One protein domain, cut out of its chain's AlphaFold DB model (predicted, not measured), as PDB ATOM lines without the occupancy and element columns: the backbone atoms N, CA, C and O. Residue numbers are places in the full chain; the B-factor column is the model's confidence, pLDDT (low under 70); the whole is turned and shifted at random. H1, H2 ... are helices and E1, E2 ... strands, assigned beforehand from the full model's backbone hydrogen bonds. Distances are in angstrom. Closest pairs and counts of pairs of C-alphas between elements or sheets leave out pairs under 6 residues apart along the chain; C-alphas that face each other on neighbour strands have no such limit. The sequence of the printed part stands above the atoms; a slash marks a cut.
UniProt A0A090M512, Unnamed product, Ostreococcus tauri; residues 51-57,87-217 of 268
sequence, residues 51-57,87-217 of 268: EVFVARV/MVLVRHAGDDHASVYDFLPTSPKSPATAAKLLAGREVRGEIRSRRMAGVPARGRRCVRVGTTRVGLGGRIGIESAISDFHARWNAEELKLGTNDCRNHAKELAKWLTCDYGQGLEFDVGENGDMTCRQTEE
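What this domain is: This is residues 51 to 57 and 87 to 217 of the 268 residues of the protein "Unnamed product" of Ostreococcus tauri (UniProt A0A090M512). A strongly twisted sheet of five strands has two helices over one face: H3 packs close on E2 and its neighbours, and H2 lies farther out over E3. A two-stranded hairpin, E6 and E7, sits past H3 and beside the edge strand E5, while the small helix H1 lies at the far end of E3 and E4, off the sheet. The printed part has 138 residues with three named helices and seven named strands, in the order E1 E2 E3 H1 E4 E5 H2 H3 E6 E7; the large sheet runs E4 E3 E2 E1 E5, all antiparallel. The class is mixed, helices and strands, and the whole is compact, with a radius of gyration of the C-alphas of 15.2 A and spans of 42 by 35 by 35 A.

Where its parts are: E1, residues 51 to 57, begins at C-alpha 51 (-3.264, -7.824, -35.967) and is 19.3 A long. E2 is residues 87 to 91 and E3 residues 97 to 105, 25.2 A. H1 is residues 111 to 118, 10.4 A. E4, residues 125 to 133, is 25.4 A long, and E5 is residues 142 to 147. H2, residues 155 to 168, spans 20.4 A, starting at C-alpha 155 (-5.968, -0.722, -28.217); H3, residues 181 to 193, spans 18.0 A. E6 is residues 198 to 204, 20.1 A, and E7 residues 210 to 216, 19.8 A, ending at C-alpha 216 (16.334, -6.633, -43.161).

How they stand to each other: In the large sheet, N 54 and O 143 of E1 and E5 are 2.9 A apart, N 53 and O 89 of E1 and E2 2.8 A, N 90 and O 99 of the hairpin E2 and E3 2.8 A, and N 100 and O 130 of E3 and E4 2.7 A. H2 and H3 are on the same face, making two layers, helices on one face of a sheet. H3 runs along E2 at a height over the sheet of 7.0 A; the closest C-alphas, of Met 87 and Ala 185, are 5.4 A apart. H2 runs along E3 at a height of 10.7 A. H2 and H3, a helical hairpin, touch at Phe 165 and Leu 188, C-alphas 7.1 A apart, opposite ways at a steep tilt of 44 degrees. In the hairpin E6 and E7, N 201 and O 213 are 2.9 A apart. The closest C-alphas of E5 and E7, of Val 143 and Met 210, are 5.9 A apart. H1 is not on the large sheet. Every O i to N i+4 pair is within hydrogen-bond range in H1 and H3; in H2, 9 of 10 are.

The domain as a whole: The C-alphas of Gly 94 and Ala 119, the two farthest apart, are 44.8 A apart. Residues 58 to 86 are not printed, and C-alphas 57 and 87 are 8.1 A apart across the cut. The link H2 to H3, residues 169 to 180, is long. Mean pLDDT of the printed part is 89.9; residues 137 to 140 and 217 are under 70.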
ATOM      1  N   GLU A  51      -3.654  -7.249 -34.684       94.19
ATOM      2  CA  GLU A  51      -3.264  -7.824 -35.967       94.19
ATOM      3  C   GLU A  51      -3.402  -6.786 -37.074       94.19
ATOM      4  O   GLU A  51      -4.425  -6.105 -37.182       94.19
ATOM      5  N   VAL A  52      -2.377  -6.689 -37.918       95.50
ATOM      6  CA  VAL A  52      -2.290  -5.714 -39.003       95.50
ATOM      7  C   VAL A  52      -2.392  -6.430 -40.342       95.50
ATOM      8  O   VAL A  52      -1.719  -7.431 -40.602       95.50
ATOM      9  N   PHE A  53      -3.226  -5.886 -41.218       95.12
ATOM     10  CA  PHE A  53      -3.448  -6.370 -42.570       95.12
ATOM     11  C   PHE A  53      -3.331  -5.213 -43.555       95.12
ATOM     12  O   PHE A  53      -3.669  -4.074 -43.233       95.12
ATOM     13  N   VAL A  54      -2.910  -5.513 -44.779       95.38
ATOM     14  CA  VAL A  54      -3.001  -4.582 -45.906       95.38
ATOM     15  C   VAL A  54      -3.957  -5.152 -46.933       95.38
ATOM     16  O   VAL A  54      -3.846  -6.318 -47.316       95.38
ATOM     17  N   ALA A  55      -4.886  -4.318 -47.388       93.38
ATOM     18  CA  ALA A  55      -5.816  -4.660 -48.448       93.38
ATOM     19  C   ALA A  55      -5.637  -3.755 -49.664       93.38
ATOM     20  O   ALA A  55      -5.358  -2.560 -49.548       93.38
ATOM     21  N   ARG A  56      -5.869  -4.345 -50.834       90.56
ATOM     22  CA  ARG A  56      -5.925  -3.687 -52.134       90.56
ATOM     23  C   ARG A  56      -7.341  -3.806 -52.690       90.56
ATOM     24  O   ARG A  56      -7.860  -4.901 -52.896       90.56
ATOM     25  N   VAL A  57      -7.983  -2.679 -52.950       86.69
ATOM     26  CA  VAL A  57      -9.351  -2.618 -53.476       86.69
ATOM     27  C   VAL A  57      -9.300  -1.977 -54.859       86.69
ATOM     28  O   VAL A  57      -8.679  -0.926 -54.988       86.69
ATOM     29  N   MET A  87      -5.106   0.185 -48.401       95.44
ATOM     30  CA  MET A  87      -5.544   0.546 -47.051       95.44
ATOM     31  C   MET A  87      -4.980  -0.422 -46.013       95.44
ATOM     32  O   MET A  87      -4.699  -1.584 -46.321       95.44
ATOM     33  N   VAL A  88      -4.850   0.056 -44.777       97.31
ATOM     34  CA  VAL A  88      -4.422  -0.750 -43.627       97.31
ATOM     35  C   VAL A  88      -5.635  -1.093 -42.783       97.31
ATOM     36  O   VAL A  88      -6.473  -0.234 -42.520       97.31
ATOM     37  N   LEU A  89      -5.725  -2.346 -42.353       96.31
ATOM     38  CA  LEU A  89      -6.734  -2.814 -41.420       96.31
ATOM     39  C   LEU A  89      -6.048  -3.262 -40.137       96.31
ATOM     40  O   LEU A  89      -5.089  -4.031 -40.178       96.31
ATOM     41  N   VAL A  90      -6.566  -2.809 -39.004       95.62
ATOM     42  CA  VAL A  90      -6.091  -3.184 -37.676       95.62
ATOM     43  C   VAL A  90      -7.233  -3.854 -36.934       95.62
ATOM     44  O   VAL A  90      -8.269  -3.237 -36.678       95.62
ATOM     45  N   ARG A  91      -7.049  -5.129 -36.598       94.12
ATOM     46  CA  ARG A  91      -7.961  -5.887 -35.744       94.12
ATOM     47  C   ARG A  91      -7.364  -5.963 -34.348       94.12
ATOM     48  O   ARG A  91      -6.291  -6.528 -34.166       94.12
ATOM     49  N   HIS A  92      -8.047  -5.388 -33.369       92.00
ATOM     50  CA  HIS A  92      -7.606  -5.440 -31.975       92.00
ATOM     51  C   HIS A  92      -7.882  -6.828 -31.377       92.00
ATOM     52  O   HIS A  92      -8.816  -7.511 -31.797       92.00
ATOM     53  N   ALA A  93      -7.075  -7.257 -30.403       87.06
ATOM     54  CA  ALA A  93      -7.305  -8.522 -29.706       87.06
ATOM     55  C   ALA A  93      -8.719  -8.565 -29.100       87.06
ATOM     56  O   ALA A  93      -9.121  -7.641 -28.393       87.06
ATOM     57  N   GLY A  94      -9.464  -9.633 -29.389       83.31
ATOM     58  CA  GLY A  94     -10.839  -9.815 -28.913       83.31
ATOM     59  C   GLY A  94     -11.905  -8.975 -29.628       83.31
ATOM     60  O   GLY A  94     -13.070  -9.074 -29.258       83.31
ATOM     61  N   ASP A  95     -11.547  -8.175 -30.641       86.56
ATOM     62  CA  ASP A  95     -12.513  -7.439 -31.464       86.56
ATOM     63  C   ASP A  95     -12.856  -8.226 -32.745       86.56
ATOM     64  O   ASP A  95     -11.984  -8.589 -33.539       86.56
ATOM     65  N   ASP A  96     -14.155  -8.373 -33.020       86.19
ATOM     66  CA  ASP A  96     -14.665  -8.882 -34.307       86.19
ATOM     67  C   ASP A  96     -14.609  -7.831 -35.425       86.19
ATOM     68  O   ASP A  96     -14.849  -8.114 -36.598       86.19
ATOM     69  N   HIS A  97     -14.308  -6.585 -35.069       90.69
ATOM     70  CA  HIS A  97     -14.241  -5.459 -35.986       90.69
ATOM     71  C   HIS A  97     -12.798  -5.067 -36.285       90.69
ATOM     72  O   HIS A  97     -11.925  -5.155 -35.425       90.69
ATOM     73  N   ALA A  98     -12.577  -4.536 -37.485       93.06
ATOM     74  CA  ALA A  98     -11.315  -3.914 -37.852       93.06
ATOM     75  C   ALA A  98     -11.474  -2.396 -37.993       93.06
ATOM     76  O   ALA A  98     -12.471  -1.910 -38.535       93.06
ATOM     77  N   SER A  99     -10.479  -1.649 -37.525       95.31
ATOM     78  CA  SER A  99     -10.276  -0.252 -37.906       95.31
ATOM     79  C   SER A  99      -9.571  -0.223 -39.260       95.31
ATOM     80  O   SER A  99      -8.578  -0.914 -39.455       95.31
ATOM     81  N   VAL A 100     -10.088   0.552 -40.204       96.00
ATOM     82  CA  VAL A 100      -9.541   0.726 -41.550       96.00
ATOM     83  C   VAL A 100      -8.994   2.135 -41.664       96.00
ATOM     84  O   VAL A 100      -9.703   3.084 -41.324       96.00
ATOM     85  N   TYR A 101      -7.778   2.251 -42.182       97.00
ATOM     86  CA  TYR A 101      -7.094   3.511 -42.416       97.00
ATOM     87  C   TYR A 101      -6.703   3.609 -43.886       97.00
ATOM     88  O   TYR A 101      -5.974   2.760 -44.413       97.00
ATOM     89  N   ASP A 102      -7.207   4.641 -44.547       94.19
ATOM     90  CA  ASP A 102      -6.950   4.940 -45.947       94.19
ATOM     91  C   ASP A 102      -6.523   6.399 -46.150       94.19
ATOM     92  O   ASP A 102      -6.910   7.301 -45.410       94.19
ATOM     93  N   PHE A 103      -5.705   6.625 -47.180       95.88
ATOM     94  CA  PHE A 103      -5.276   7.953 -47.614       95.88
ATOM     95  C   PHE A 103      -5.822   8.221 -49.012       95.88
ATOM     96  O   PHE A 103      -5.499   7.512 -49.969       95.88
ATOM     97  N   LEU A 104      -6.704   9.211 -49.124       93.12
ATOM     98  CA  LEU A 104      -7.468   9.500 -50.334       93.12
ATOM     99  C   LEU A 104      -7.440  10.999 -50.632       93.12
ATOM    100  O   LEU A 104      -7.281  11.801 -49.719       93.12
ATOM    101  N   PRO A 105      -7.644  11.423 -51.887       93.88
ATOM    102  CA  PRO A 105      -7.908  12.827 -52.174       93.88
ATOM    103  C   PRO A 105      -9.177  13.288 -51.450       93.88
ATOM    104  O   PRO A 105     -10.130  12.518 -51.356       93.88
ATOM    105  N   THR A 106      -9.255  14.560 -51.049       94.38
ATOM    106  CA  THR A 106     -10.472  15.129 -50.426       94.38
ATOM    107  C   THR A 106     -11.714  14.989 -51.323       94.38
ATOM    108  O   THR A 106     -12.847  14.914 -50.858       94.38
ATOM    109  N   SER A 107     -11.530  14.956 -52.646       90.56
ATOM    110  CA  SER A 107     -12.612  14.776 -53.625       90.56
ATOM    111  C   SER A 107     -12.282  13.646 -54.604       90.56
ATOM    112  O   SER A 107     -11.967  13.909 -55.767       90.56
ATOM    113  N   PRO A 108     -12.370  12.375 -54.169       86.88
ATOM    114  CA  PRO A 108     -11.846  11.239 -54.929       86.88
ATOM    115  C   PRO A 108     -12.634  10.969 -56.220       86.88
ATOM    116  O   PRO A 108     -12.073  10.477 -57.189       86.88
ATOM    117  N   LYS A 109     -13.921  11.341 -56.263       86.75
ATOM    118  CA  LYS A 109     -14.799  11.170 -57.436       86.75
ATOM    119  C   LYS A 109     -14.771  12.355 -58.410       86.75
ATOM    120  O   LYS A 109     -15.507  12.360 -59.390       86.75
ATOM    121  N   SER A 110     -13.976  13.392 -58.134       88.69
ATOM    122  CA  SER A 110     -13.922  14.591 -58.976       88.69
ATOM    123  C   SER A 110     -13.035  14.358 -60.208       88.69
ATOM    124  O   SER A 110     -11.839  14.097 -60.039       88.69
ATOM    125  N   PRO A 111     -13.549  14.549 -61.441       87.44
ATOM    126  CA  PRO A 111     -12.739  14.438 -62.655       87.44
ATOM    127  C   PRO A 111     -11.543  15.399 -62.666       87.44
ATOM    128  O   PRO A 111     -10.469  15.054 -63.150       87.44
ATOM    129  N   ALA A 112     -11.693  16.590 -62.075       90.94
ATOM    130  CA  ALA A 112     -10.610  17.565 -61.963       90.94
ATOM    131  C   ALA A 112      -9.476  17.071 -61.049       90.94
ATOM    132  O   ALA A 112      -8.302  17.319 -61.326       90.94
ATOM    133  N   THR A 113      -9.818  16.356 -59.975       90.12
ATOM    134  CA  THR A 113      -8.832  15.734 -59.077       90.12
ATOM    135  C   THR A 113      -8.084  14.622 -59.801       90.12
ATOM    136  O   THR A 113      -6.855  14.604 -59.783       90.12
ATOM    137  N   ALA A 114      -8.807  13.756 -60.518       86.12
ATOM    138  CA  ALA A 114      -8.204  12.700 -61.326       86.12
ATOM    139  C   ALA A 114      -7.257  13.267 -62.398       86.12
ATOM    140  O   ALA A 114      -6.113  12.831 -62.497       86.12
ATOM    141  N   ALA A 115      -7.683  14.293 -63.143       88.25
ATOM    142  CA  ALA A 115      -6.858  14.931 -64.166       88.25
ATOM    143  C   ALA A 115      -5.562  15.532 -63.592       88.25
ATOM    144  O   ALA A 115      -4.498  15.373 -64.186       88.25
ATOM    145  N   LYS A 116      -5.625  16.184 -62.421       91.25
ATOM    146  CA  LYS A 116      -4.431  16.711 -61.737       91.25
ATOM    147  C   LYS A 116      -3.458  15.597 -61.355       91.25
ATOM    148  O   LYS A 116      -2.277  15.698 -61.677       91.25
ATOM    149  N   LEU A 117      -3.962  14.539 -60.722       87.94
ATOM    150  CA  LEU A 117      -3.150  13.402 -60.292       87.94
ATOM    151  C   LEU A 117      -2.499  12.675 -61.472       87.94
ATOM    152  O   LEU A 117      -1.304  12.392 -61.435       87.94
ATOM    153  N   LEU A 118      -3.253  12.436 -62.549       84.50
ATOM    154  CA  LEU A 118      -2.739  11.815 -63.775       84.50
ATOM    155  C   LEU A 118      -1.720  12.706 -64.501       84.50
ATOM    156  O   LEU A 118      -0.783  12.195 -65.107       84.50
ATOM    157  N   ALA A 119      -1.846  14.031 -64.389       86.69
ATOM    158  CA  ALA A 119      -0.842  14.985 -64.862       86.69
ATOM    159  C   ALA A 119       0.401  15.070 -63.949       86.69
ATOM    160  O   ALA A 119       1.261  15.923 -64.169       86.69
ATOM    161  N   GLY A 120       0.493  14.232 -62.908       86.31
ATOM    162  CA  GLY A 120       1.605  14.212 -61.956       86.31
ATOM    163  C   GLY A 120       1.617  15.390 -60.978       86.31
ATOM    164  O   GLY A 120       2.645  15.639 -60.345       86.31
ATOM    165  N   ARG A 121       0.506  16.129 -60.865       92.38
ATOM    166  CA  ARG A 121       0.352  17.236 -59.914       92.38
ATOM    167  C   ARG A 121      -0.144  16.727 -58.566       92.38
ATOM    168  O   ARG A 121      -0.793  15.686 -58.484       92.38
ATOM    169  N   GLU A 122       0.137  17.502 -57.529       94.62
ATOM    170  CA  GLU A 122      -0.356  17.251 -56.178       94.62
ATOM    171  C   GLU A 122      -1.788  17.759 -55.977       94.62
ATOM    172  O   GLU A 122      -2.261  18.694 -56.639       94.62
ATOM    173  N   VAL A 123      -2.491  17.109 -55.056       95.38
ATOM    174  CA  VAL A 123      -3.819  17.499 -54.584       95.38
ATOM    175  C   VAL A 123      -3.875  17.340 -53.073       95.38
ATOM    176  O   VAL A 123      -3.137  16.544 -52.500       95.38
ATOM    177  N   ARG A 124      -4.810  18.035 -52.426       97.00
ATOM    178  CA  ARG A 124      -5.058  17.825 -51.003       97.00
ATOM    179  C   ARG A 124      -5.560  16.401 -50.756       97.00
ATOM    180  O   ARG A 124      -6.560  15.974 -51.347       97.00
ATOM    181  N   GLY A 125      -4.853  15.688 -49.894       95.94
ATOM    182  CA  GLY A 125      -5.250  14.398 -49.364       95.94
ATOM    183  C   GLY A 125      -6.001  14.524 -48.042       95.94
ATOM    184  O   GLY A 125      -6.084  15.580 -47.416       95.94
ATOM    185  N   GLU A 126      -6.569  13.406 -47.628       96.06
ATOM    186  CA  GLU A 126      -7.269  13.225 -46.372       96.06
ATOM    187  C   GLU A 126      -6.996  11.805 -45.880       96.06
ATOM    188  O   GLU A 126      -7.150  10.830 -46.622       96.06
ATOM    189  N   ILE A 127      -6.563  11.706 -44.626       95.94
ATOM    190  CA  ILE A 127      -6.442  10.433 -43.926       95.94
ATOM    191  C   ILE A 127      -7.797  10.147 -43.304       95.94
ATOM    192  O   ILE A 127      -8.334  10.962 -42.551       95.94
ATOM    193  N   ARG A 128      -8.354   8.989 -43.622       94.19
ATOM    194  CA  ARG A 128      -9.669   8.574 -43.162       94.19
ATOM    195  C   ARG A 128      -9.528   7.326 -42.307       94.19
ATOM    196  O   ARG A 128      -8.715   6.445 -42.564       94.19
ATOM    197  N   SER A 129     -10.337   7.281 -41.256       95.00
ATOM    198  CA  SER A 129     -10.453   6.136 -40.361       95.00
ATOM    199  C   SER A 129     -11.908   5.699 -40.301       95.00
ATOM    200  O   SER A 129     -12.795   6.525 -40.072       95.00
ATOM    201  N   ARG A 130     -12.176   4.408 -40.478       94.25
ATOM    202  CA  ARG A 130     -13.531   3.850 -40.377       94.25
ATOM    203  C   ARG A 130     -13.512   2.472 -39.742       94.25
ATOM    204  O   ARG A 130     -12.537   1.744 -39.866       94.25
ATOM    205  N   ARG A 131     -14.608   2.083 -39.097       92.81
ATOM    206  CA  ARG A 131     -14.771   0.731 -38.554       92.81
ATOM    207  C   ARG A 131     -15.441  -0.166 -39.590       92.81
ATOM    208  O   ARG A 131     -16.381   0.265 -40.257       92.81
ATOM    209  N   MET A 132     -14.985  -1.405 -39.711       90.38
ATOM    210  CA  MET A 132     -15.598  -2.422 -40.562       90.38
ATOM    211  C   MET A 132     -15.862  -3.706 -39.772       90.38
ATOM    212  O   MET A 132     -15.198  -3.991 -38.774       90.38
ATOM    213  N   ALA A 133     -16.880  -4.459 -40.186       86.12
ATOM    214  CA  ALA A 133     -17.163  -5.777 -39.631       86.12
ATOM    215  C   ALA A 133     -16.153  -6.786 -40.188       86.12
ATOM    216  O   ALA A 133     -16.152  -7.060 -41.387       86.12
ATOM    217  N   GLY A 134     -15.290  -7.307 -39.317       81.12
ATOM    218  CA  GLY A 134     -14.257  -8.269 -39.673       81.12
ATOM    219  C   GLY A 134     -13.102  -7.712 -40.501       81.12
ATOM    220  O   GLY A 134     -13.088  -6.574 -40.960       81.12
ATOM    221  N   VAL A 135     -12.119  -8.580 -40.702       82.56
ATOM    222  CA  VAL A 135     -11.120  -8.468 -41.767       82.56
ATOM    223  C   VAL A 135     -11.546  -9.454 -42.853       82.56
ATOM    224  O   VAL A 135     -12.031 -10.535 -42.500       82.56
ATOM    225  N   PRO A 136     -11.385  -9.145 -44.152       78.75
ATOM    226  CA  PRO A 136     -11.653 -10.110 -45.212       78.75
ATOM    227  C   PRO A 136     -10.968 -11.456 -44.916       78.75
ATOM    228  O   PRO A 136      -9.743 -11.542 -44.887       78.75
ATOM    229  N   ALA A 137     -11.773 -12.493 -44.651       61.03
ATOM    230  CA  ALA A 137     -11.336 -13.719 -43.968       61.03
ATOM    231  C   ALA A 137     -10.267 -14.527 -44.722       61.03
ATOM    232  O   ALA A 137      -9.569 -15.340 -44.123       61.03
ATOM    233  N   ARG A 138     -10.158 -14.310 -46.033       55.88
ATOM    234  CA  ARG A 138      -9.095 -14.740 -46.947       55.88
ATOM    235  C   ARG A 138      -9.486 -14.207 -48.312       55.88
ATOM    236  O   ARG A 138     -10.590 -14.455 -48.788       55.88
ATOM    237  N   GLY A 139      -8.594 -13.473 -48.950       61.56
ATOM    238  CA  GLY A 139      -8.822 -12.995 -50.300       61.56
ATOM    239  C   GLY A 139      -7.497 -12.673 -50.948       61.56
ATOM    240  O   GLY A 139      -6.594 -12.180 -50.283       61.56
ATOM    241  N   ARG A 140      -7.410 -12.904 -52.258       69.31
ATOM    242  CA  ARG A 140      -6.224 -12.602 -53.074       69.31
ATOM    243  C   ARG A 140      -5.688 -11.186 -52.817       69.31
ATOM    244  O   ARG A 140      -4.496 -10.955 -52.850       69.31
ATOM    245  N   ARG A 141      -6.566 -10.248 -52.456       84.50
ATOM    246  CA  ARG A 141      -6.254  -8.825 -52.297       84.50
ATOM    247  C   ARG A 141      -6.130  -8.334 -50.849       84.50
ATOM    248  O   ARG A 141      -6.208  -7.132 -50.622       84.50
ATOM    249  N   CYS A 142      -6.021  -9.225 -49.866       90.75
ATOM    250  CA  CYS A 142      -5.808  -8.849 -48.468       90.75
ATOM    251  C   CYS A 142      -4.790  -9.793 -47.837       90.75
ATOM    252  O   CYS A 142      -4.992 -11.005 -47.829       90.75
ATOM    253  N   VAL A 143      -3.719  -9.232 -47.285       92.94
ATOM    254  CA  VAL A 143      -2.623  -9.995 -46.689       92.94
ATOM    255  C   VAL A 143      -2.427  -9.588 -45.235       92.94
ATOM    256  O   VAL A 143      -2.443  -8.403 -44.899       92.94
ATOM    257  N   ARG A 144      -2.255 -10.583 -44.361       93.56
ATOM    258  CA  ARG A 144      -1.837 -10.363 -42.975       93.56
ATOM    259  C   ARG A 144      -0.357 -10.005 -42.975       93.56
ATOM    260  O   ARG A 144       0.449 -10.783 -43.475       93.56
ATOM    261  N   VAL A 145      -0.031  -8.847 -42.420       93.75
ATOM    262  CA  VAL A 145       1.349  -8.370 -42.285       93.75
ATOM    263  C   VAL A 145       1.996  -9.000 -41.061       93.75
ATOM    264  O   VAL A 145       3.098  -9.527 -41.136       93.75
ATOM    265  N   GLY A 146       1.284  -8.981 -39.935       92.38
ATOM    266  CA  GLY A 146       1.797  -9.472 -38.666       92.38
ATOM    267  C   GLY A 146       0.998  -8.940 -37.487       92.38
ATOM    268  O   GLY A 146      -0.085  -8.375 -37.648       92.38
ATOM    269  N   THR A 147       1.540  -9.141 -36.295       93.50
ATOM    270  CA  THR A 147       1.056  -8.504 -35.071       93.50
ATOM    271  C   THR A 147       1.758  -7.170 -34.866       93.50
ATOM    272  O   THR A 147       2.866  -6.954 -35.356       93.50
ATOM    273  N   THR A 148       1.126  -6.266 -34.128       94.12
ATOM    274  CA  THR A 148       1.752  -5.021 -33.685       94.12
ATOM    275  C   THR A 148       3.022  -5.315 -32.890       94.12
ATOM    276  O   THR A 148       3.030  -6.251 -32.085       94.12
ATOM    277  N   ARG A 149       4.070  -4.509 -33.080       90.88
ATOM    278  CA  ARG A 149       5.345  -4.659 -32.368       90.88
ATOM    279  C   ARG A 149       5.171  -4.578 -30.851       90.88
ATOM    280  O   ARG A 149       4.254  -3.928 -30.332       90.88
ATOM    281  N   VAL A 150       6.089  -5.225 -30.141       85.56
ATOM    282  CA  VAL A 150       6.089  -5.285 -28.677       85.56
ATOM    283  C   VAL A 150       6.198  -3.871 -28.096       85.56
ATOM    284  O   VAL A 150       6.933  -3.024 -28.598       85.56
ATOM    285  N   GLY A 151       5.442  -3.593 -27.032       83.50
ATOM    286  CA  GLY A 151       5.481  -2.301 -26.339       83.50
ATOM    287  C   GLY A 151       4.520  -1.232 -26.869       83.50
ATOM    288  O   GLY A 151       4.363  -0.208 -26.210       83.50
ATOM    289  N   LEU A 152       3.805  -1.473 -27.978       85.38
ATOM    290  CA  LEU A 152       2.684  -0.609 -28.392       85.38
ATOM    291  C   LEU A 152       1.483  -0.690 -27.435       85.38
ATOM    292  O   LEU A 152       0.631   0.192 -27.448       85.38
ATOM    293  N   GLY A 153       1.433  -1.710 -26.574       82.88
ATOM    294  CA  GLY A 153       0.348  -1.921 -25.620       82.88
ATOM    295  C   GLY A 153      -0.953  -2.362 -26.294       82.88
ATOM    296  O   GLY A 153      -0.963  -2.781 -27.447       82.88
ATOM    297  N   GLY A 154      -2.055  -2.274 -25.544       86.12
ATOM    298  CA  GLY A 154      -3.391  -2.582 -26.054       86.12
ATOM    299  C   GLY A 154      -3.940  -1.517 -27.003       86.12
ATOM    300  O   GLY A 154      -3.246  -0.587 -27.410       86.12
ATOM    301  N   ARG A 155      -5.241  -1.603 -27.286       90.88
ATOM    302  CA  ARG A 155      -5.968  -0.722 -28.217       90.88
ATOM    303  C   ARG A 155      -5.582   0.759 -28.136       90.88
ATOM    304  O   ARG A 155      -5.328   1.371 -29.162       90.88
ATOM    305  N   ILE A 156      -5.520   1.330 -26.932       91.38
ATOM    306  CA  ILE A 156      -5.217   2.759 -26.735       91.38
ATOM    307  C   ILE A 156      -3.823   3.114 -27.264       91.38
ATOM    308  O   ILE A 156      -3.665   4.134 -27.929       91.38
ATOM    309  N   GLY A 157      -2.819   2.282 -26.989       93.25
ATOM    310  CA  GLY A 157      -1.454   2.550 -27.430       93.25
ATOM    311  C   GLY A 157      -1.277   2.342 -28.935       93.25
ATOM    312  O   GLY A 157      -0.597   3.136 -29.583       93.25
ATOM    313  N   ILE A 158      -1.988   1.370 -29.518       94.56
ATOM    314  CA  ILE A 158      -2.046   1.178 -30.973       94.56
ATOM    315  C   ILE A 158      -2.660   2.409 -31.658       94.56
ATOM    316  O   ILE A 158      -2.039   2.978 -32.553       94.56
ATOM    317  N   GLU A 159      -3.834   2.874 -31.222       94.69
ATOM    318  CA  GLU A 159      -4.479   4.065 -31.801       94.69
ATOM    319  C   GLU A 159      -3.634   5.337 -31.592       94.69
ATOM    320  O   GLU A 159      -3.544   6.174 -32.490       94.69
ATOM    321  N   SER A 160      -2.946   5.466 -30.450       95.25
ATOM    322  CA  SER A 160      -2.000   6.564 -30.207       95.25
ATOM    323  C   SER A 160      -0.842   6.539 -31.205       95.25
ATOM    324  O   SER A 160      -0.517   7.570 -31.788       95.25
ATOM    325  N   ALA A 161      -0.243   5.372 -31.453       95.56
ATOM    326  CA  ALA A 161       0.851   5.239 -32.411       95.56
ATOM    327  C   ALA A 161       0.412   5.540 -33.850       95.56
ATOM    328  O   ALA A 161       1.189   6.110 -34.617       95.56
ATOM    329  N   ILE A 162      -0.824   5.184 -34.211       96.75
ATOM    330  CA  ILE A 162      -1.429   5.524 -35.503       96.75
ATOM    331  C   ILE A 162      -1.645   7.038 -35.609       96.75
ATOM    332  O   ILE A 162      -1.289   7.640 -36.620       96.75
ATOM    333  N   SER A 163      -2.174   7.670 -34.559       96.88
ATOM    334  CA  SER A 163      -2.339   9.127 -34.504       96.88
ATOM    335  C   SER A 163      -1.000   9.856 -34.652       96.88
ATOM    336  O   SER A 163      -0.907  10.811 -35.421       96.88
ATOM    337  N   ASP A 164       0.048   9.391 -33.969       96.94
ATOM    338  CA  ASP A 164       1.395   9.964 -34.067       96.94
ATOM    339  C   ASP A 164       1.987   9.821 -35.472       96.94
ATOM    340  O   ASP A 164       2.684  10.719 -35.947       96.94
ATOM    341  N   PHE A 165       1.719   8.699 -36.144       97.00
ATOM    342  CA  PHE A 165       2.104   8.501 -37.537       97.00
ATOM    343  C   PHE A 165       1.358   9.475 -38.459       97.00
ATOM    344  O   PHE A 165       1.992  10.205 -39.220       97.00
ATOM    345  N   HIS A 166       0.028   9.555 -38.348       96.88
ATOM    346  CA  HIS A 166      -0.786  10.448 -39.175       96.88
ATOM    347  C   HIS A 166      -0.440  11.926 -38.971       96.88
ATOM    348  O   HIS A 166      -0.479  12.691 -39.930       96.88
ATOM    349  N   ALA A 167      -0.045  12.332 -37.760       96.69
ATOM    350  CA  ALA A 167       0.401  13.696 -37.480       96.69
ATOM    351  C   ALA A 167       1.696  14.080 -38.221       96.69
ATOM    352  O   ALA A 167       1.948  15.264 -38.439       96.69
ATOM    353  N   ARG A 168       2.523  13.098 -38.601       95.69
ATOM    354  CA  ARG A 168       3.761  13.309 -39.373       95.69
ATOM    355  C   ARG A 168       3.565  13.116 -40.871       95.69
ATOM    356  O   ARG A 168       4.426  13.518 -41.649       95.69
ATOM    357  N   TRP A 169       2.474  12.473 -41.274       97.00
ATOM    358  CA  TRP A 169       2.190  12.221 -42.676       97.00
ATOM    359  C   TRP A 169       1.809  13.521 -43.386       97.00
ATOM    360  O   TRP A 169       0.940  14.265 -42.929       97.00
ATOM    361  N   ASN A 170       2.425  13.791 -44.537       95.94
ATOM    362  CA  ASN A 170       2.101  14.969 -45.337       95.94
ATOM    363  C   ASN A 170       0.775  14.749 -46.084       95.94
ATOM    364  O   ASN A 170       0.749  14.300 -47.227       95.94
ATOM    365  N   ALA A 171      -0.349  15.044 -45.432       95.19
ATOM    366  CA  ALA A 171      -1.667  14.902 -46.046       95.19
ATOM    367  C   ALA A 171      -1.997  16.019 -47.055       95.19
ATOM    368  O   ALA A 171      -2.929  15.868 -47.841       95.19
ATOM    369  N   GLU A 172      -1.264  17.136 -47.057       95.12
ATOM    370  CA  GLU A 172      -1.563  18.287 -47.921       95.12
ATOM    371  C   GLU A 172      -1.136  18.064 -49.378       95.12
ATOM    372  O   GLU A 172      -1.776  18.593 -50.288       95.12
ATOM    373  N   GLU A 173      -0.124  17.222 -49.605       94.62
ATOM    374  CA  GLU A 173       0.503  17.012 -50.915       94.62
ATOM    375  C   GLU A 173       0.353  15.565 -51.414       94.62
ATOM    376  O   GLU A 173       1.335  14.861 -51.658       94.62
ATOM    377  N   LEU A 174      -0.883  15.084 -51.583       94.69
ATOM    378  CA  LEU A 174      -1.123  13.761 -52.169       94.69
ATOM    379  C   LEU A 174      -0.677  13.750 -53.636       94.69
ATOM    380  O   LEU A 174      -1.171  14.527 -54.458       94.69
ATOM    381  N   LYS A 175       0.217  12.818 -53.979       92.56
ATOM    382  CA  LYS A 175       0.820  12.685 -55.309       92.56
ATOM    383  C   LYS A 175       1.098  11.227 -55.666       92.56
ATOM    384  O   LYS A 175       1.809  10.523 -54.948       92.56
ATOM    385  N   LEU A 176       0.593  10.788 -56.822       89.25
ATOM    386  CA  LEU A 176       0.760   9.408 -57.295       89.25
ATOM    387  C   LEU A 176       2.243   9.016 -57.410       89.25
ATOM    388  O   LEU A 176       3.062   9.775 -57.932       89.25
ATOM    389  N   GLY A 177       2.581   7.821 -56.922       85.19
ATOM    390  CA  GLY A 177       3.914   7.221 -56.971       85.19
ATOM    391  C   GLY A 177       4.909   7.729 -55.925       85.19
ATOM    392  O   GLY A 177       5.989   7.157 -55.817       85.19
ATOM    393  N   THR A 178       4.584   8.782 -55.167       90.00
ATOM    394  CA  THR A 178       5.508   9.389 -54.183       90.00
ATOM    395  C   THR A 178       4.860   9.579 -52.818       90.00
ATOM    396  O   THR A 178       5.390   9.091 -51.826       90.00
ATOM    397  N   ASN A 179       3.687  10.199 -52.761       94.50
ATOM    398  CA  ASN A 179       2.907  10.379 -51.544       94.50
ATOM    399  C   ASN A 179       1.462   9.955 -51.819       94.50
ATOM    400  O   ASN A 179       0.574  10.783 -52.024       94.50
ATOM    401  N   ASP A 180       1.248   8.649 -51.937       92.56
ATOM    402  CA  ASP A 180      -0.033   8.063 -52.314       92.56
ATOM    403  C   ASP A 180      -0.519   7.026 -51.296       92.56
ATOM    404  O   ASP A 180       0.129   6.742 -50.288       92.56
ATOM    405  N   CYS A 181      -1.697   6.457 -51.559       94.12
ATOM    406  CA  CYS A 181      -2.308   5.458 -50.685       94.12
ATOM    407  C   CYS A 181      -1.448   4.200 -50.489       94.12
ATOM    408  O   CYS A 181      -1.512   3.585 -49.427       94.12
ATOM    409  N   ARG A 182      -0.629   3.821 -51.481       93.56
ATOM    410  CA  ARG A 182       0.233   2.640 -51.396       93.56
ATOM    411  C   ARG A 182       1.394   2.903 -50.451       93.56
ATOM    412  O   ARG A 182       1.646   2.076 -49.577       93.56
ATOM    413  N   ASN A 183       2.056   4.047 -50.599       94.62
ATOM    414  CA  ASN A 183       3.143   4.441 -49.708       94.62
ATOM    415  C   ASN A 183       2.621   4.652 -48.285       94.62
ATOM    416  O   ASN A 183       3.201   4.111 -47.351       94.62
ATOM    417  N   HIS A 184       1.471   5.314 -48.123       96.62
ATOM    418  CA  HIS A 184       0.820   5.447 -46.819       96.62
ATOM    419  C   HIS A 184       0.563   4.085 -46.166       96.62
ATOM    420  O   HIS A 184       0.944   3.863 -45.020       96.62
ATOM    421  N   ALA A 185      -0.055   3.149 -46.895       96.62
ATOM    422  CA  ALA A 185      -0.370   1.837 -46.346       96.62
ATOM    423  C   ALA A 185       0.887   1.032 -45.986       96.62
ATOM    424  O   ALA A 185       0.913   0.370 -44.949       96.62
ATOM    425  N   LYS A 186       1.933   1.109 -46.815       95.50
ATOM    426  CA  LYS A 186       3.216   0.451 -46.553       95.50
ATOM    427  C   LYS A 186       3.897   1.019 -45.308       95.50
ATOM    428  O   LYS A 186       4.268   0.245 -44.431       95.50
ATOM    429  N   GLU A 187       4.034   2.339 -45.219       96.12
ATOM    430  CA  GLU A 187       4.724   2.993 -44.104       96.12
ATOM    431  C   GLU A 187       3.951   2.854 -42.792       96.12
ATOM    432  O   GLU A 187       4.555   2.596 -41.754       96.12
ATOM    433  N   LEU A 188       2.616   2.922 -42.825       97.12
ATOM    434  CA  LEU A 188       1.794   2.667 -41.643       97.12
ATOM    435  C   LEU A 188       1.902   1.205 -41.188       97.12
ATOM    436  O   LEU A 188       2.038   0.942 -39.994       97.12
ATOM    437  N   ALA A 189       1.874   0.243 -42.116       96.56
ATOM    438  CA  ALA A 189       2.069  -1.163 -41.772       96.56
ATOM    439  C   ALA A 189       3.452  -1.389 -41.139       96.56
ATOM    440  O   ALA A 189       3.529  -1.945 -40.046       96.56
ATOM    441  N   LYS A 190       4.519  -0.862 -41.760       95.69
ATOM    442  CA  LYS A 190       5.889  -0.890 -41.223       95.69
ATOM    443  C   LYS A 190       5.955  -0.266 -39.825       95.69
ATOM    444  O   LYS A 190       6.475  -0.887 -38.906       95.69
ATOM    445  N   TRP A 191       5.358   0.911 -39.631       95.31
ATOM    446  CA  TRP A 191       5.320   1.618 -38.344       95.31
ATOM    447  C   TRP A 191       4.703   0.786 -37.210       95.31
ATOM    448  O   TRP A 191       5.128   0.897 -36.056       95.31
ATOM    449  N   LEU A 192       3.705  -0.040 -37.532       95.31
ATOM    450  CA  LEU A 192       2.980  -0.850 -36.559       95.31
ATOM    451  C   LEU A 192       3.612  -2.218 -36.308       95.31
ATOM    452  O   LEU A 192       3.512  -2.706 -35.183       95.31
ATOM    453  N   THR A 193       4.222  -2.852 -37.311       94.50
ATOM    454  CA  THR A 193       4.655  -4.259 -37.218       94.50
ATOM    455  C   THR A 193       6.161  -4.467 -37.168       94.50
ATOM    456  O   THR A 193       6.587  -5.542 -36.767       94.50
ATOM    457  N   CYS A 194       6.957  -3.494 -37.607       91.69
ATOM    458  CA  CYS A 194       8.400  -3.653 -37.751       91.69
ATOM    459  C   CYS A 194       9.162  -2.936 -36.634       91.69
ATOM    460  O   CYS A 194       8.785  -1.845 -36.179       91.69
ATOM    461  N   ASP A 195      10.270  -3.550 -36.230       85.94
ATOM    462  CA  ASP A 195      11.286  -2.911 -35.406       85.94
ATOM    463  C   ASP A 195      12.253  -2.090 -36.272       85.94
ATOM    464  O   ASP A 195      12.207  -2.093 -37.506       85.94
ATOM    465  N   TYR A 196      13.117  -1.315 -35.618       78.50
ATOM    466  CA  TYR A 196      14.105  -0.493 -36.310       78.50
ATOM    467  C   TYR A 196      15.041  -1.358 -37.171       78.50
ATOM    468  O   TYR A 196      15.536  -2.379 -36.703       78.50
ATOM    469  N   GLY A 197      15.297  -0.938 -38.416       77.50
ATOM    470  CA  GLY A 197      16.135  -1.682 -39.368       77.50
ATOM    471  C   GLY A 197      15.421  -2.822 -40.103       77.50
ATOM    472  O   GLY A 197      16.050  -3.543 -40.869       77.50
ATOM    473  N   GLN A 198      14.112  -2.997 -39.911       85.75
ATOM    474  CA  GLN A 198      13.311  -3.939 -40.695       85.75
ATOM    475  C   GLN A 198      12.509  -3.205 -41.769       85.75
ATOM    476  O   GLN A 198      11.852  -2.201 -41.495       85.75
ATOM    477  N   GLY A 199      12.540  -3.722 -42.990       87.19
ATOM    478  CA  GLY A 199      11.733  -3.289 -44.117       87.19
ATOM    479  C   GLY A 199      10.475  -4.133 -44.303       87.19
ATOM    480  O   GLY A 199      10.290  -5.197 -43.704       87.19
ATOM    481  N   LEU A 200       9.593  -3.635 -45.167       91.38
ATOM    482  CA  LEU A 200       8.380  -4.334 -45.567       91.38
ATOM    483  C   LEU A 200       8.212  -4.269 -47.081       91.38
ATOM    484  O   LEU A 200       8.146  -3.187 -47.676       91.38
ATOM    485  N   GLU A 201       8.105  -5.434 -47.703       91.00
ATOM    486  CA  GLU A 201       7.874  -5.571 -49.131       91.00
ATOM    487  C   GLU A 201       6.522  -6.218 -49.401       91.00
ATOM    488  O   GLU A 201       6.083  -7.143 -48.713       91.00
ATOM    489  N   PHE A 202       5.847  -5.688 -50.420       90.12
ATOM    490  CA  PHE A 202       4.566  -6.186 -50.891       90.12
ATOM    491  C   PHE A 202       4.691  -6.565 -52.355       90.12
ATOM    492  O   PHE A 202       4.866  -5.694 -53.215       90.12
ATOM    493  N   ASP A 203       4.516  -7.851 -52.618       88.19
ATOM    494  CA  ASP A 203       4.436  -8.404 -53.958       88.19
ATOM    495  C   ASP A 203       2.968  -8.599 -54.332       88.19
ATOM    496  O   ASP A 203       2.150  -9.061 -53.532       88.19
ATOM    497  N   VAL A 204       2.638  -8.238 -55.570       86.12
ATOM    498  CA  VAL A 204       1.315  -8.459 -56.155       86.12
ATOM    499  C   VAL A 204       1.502  -9.384 -57.349       86.12
ATOM    500  O   VAL A 204       2.056  -8.975 -58.368       86.12
ATOM    501  N   GLY A 205       1.072 -10.635 -57.204       81.44
ATOM    502  CA  GLY A 205       1.083 -11.629 -58.269       81.44
ATOM    503  C   GLY A 205       0.117 -11.275 -59.400       81.44
ATOM    504  O   GLY A 205      -0.774 -10.436 -59.248       81.44
ATOM    505  N   GLU A 206       0.258 -11.951 -60.539       75.44
ATOM    506  CA  GLU A 206      -0.527 -11.685 -61.758       75.44
ATOM    507  C   GLU A 206      -2.041 -11.832 -61.545       75.44
ATOM    508  O   GLU A 206      -2.831 -11.064 -62.085       75.44
ATOM    509  N   ASN A 207      -2.444 -12.751 -60.666       72.94
ATOM    510  CA  ASN A 207      -3.845 -12.981 -60.300       72.94
ATOM    511  C   ASN A 207      -4.381 -11.971 -59.267       72.94
ATOM    512  O   ASN A 207      -5.474 -12.148 -58.722       72.94
ATOM    513  N   GLY A 208      -3.597 -10.940 -58.941       75.06
ATOM    514  CA  GLY A 208      -3.894  -9.980 -57.884       75.06
ATOM    515  C   GLY A 208      -3.666 -10.517 -56.470       75.06
ATOM    516  O   GLY A 208      -4.105  -9.865 -55.524       75.06
ATOM    517  N   ASP A 209      -3.008 -11.676 -56.340       83.38
ATOM    518  CA  ASP A 209      -2.594 -12.268 -55.065       83.38
ATOM    519  C   ASP A 209      -1.552 -11.378 -54.386       83.38
ATOM    520  O   ASP A 209      -0.555 -11.011 -55.001       83.38
ATOM    521  N   MET A 210      -1.767 -11.033 -53.123       87.12
ATOM    522  CA  MET A 210      -0.851 -10.216 -52.339       87.12
ATOM    523  C   MET A 210      -0.047 -11.087 -51.390       87.12
ATOM    524  O   MET A 210      -0.609 -11.842 -50.595       87.12
ATOM    525  N   THR A 211       1.268 -10.918 -51.421       88.94
ATOM    526  CA  THR A 211       2.168 -11.471 -50.411       88.94
ATOM    527  C   THR A 211       2.963 -10.354 -49.765       88.94
ATOM    528  O   THR A 211       3.286  -9.351 -50.398       88.94
ATOM    529  N   CYS A 212       3.261 -10.530 -48.484       90.62
ATOM    530  CA  CYS A 212       4.046  -9.595 -47.703       90.62
ATOM    531  C   CYS A 212       5.280 -10.322 -47.174       90.62
ATOM    532  O   CYS A 212       5.170 -11.456 -46.702       90.62
ATOM    533  N   ARG A 213       6.443  -9.683 -47.285       90.50
ATOM    534  CA  ARG A 213       7.709 -10.173 -46.740       90.50
ATOM    535  C   ARG A 213       8.342  -9.073 -45.904       90.50
ATOM    536  O   ARG A 213       8.397  -7.923 -46.334       90.50
ATOM    537  N   GLN A 214       8.807  -9.436 -44.716       87.38
ATOM    538  CA  GLN A 214       9.706  -8.578 -43.956       87.38
ATOM    539  C   GLN A 214      11.114  -8.744 -44.516       87.38
ATOM    540  O   GLN A 214      11.524  -9.858 -44.850       87.38
ATOM    541  N   THR A 215      11.825  -7.636 -44.639       85.69
ATOM    542  CA  THR A 215      13.210  -7.604 -45.101       85.69
ATOM    543  C   THR A 215      14.084  -7.000 -44.015       85.69
ATOM    544  O   THR A 215      13.605  -6.241 -43.176       85.69
ATOM    545  N   GLU A 216      15.366  -7.341 -43.996       80.06
ATOM    546  CA  GLU A 216      16.334  -6.633 -43.161       80.06
ATOM    547  C   GLU A 216      16.882  -5.465 -43.987       80.06
ATOM    548  O   GLU A 216      17.521  -5.661 -45.021       80.06
ATOM    549  N   GLU A 217      16.570  -4.238 -43.572       69.38
ATOM    550  CA  GLU A 217      17.198  -3.033 -44.107       69.38
ATOM    551  C   GLU A 217      18.522  -2.865 -43.359       69.38
ATOM    552  O   GLU A 217      18.613  -2.149 -42.361       69.38
TER     553      GLU A 217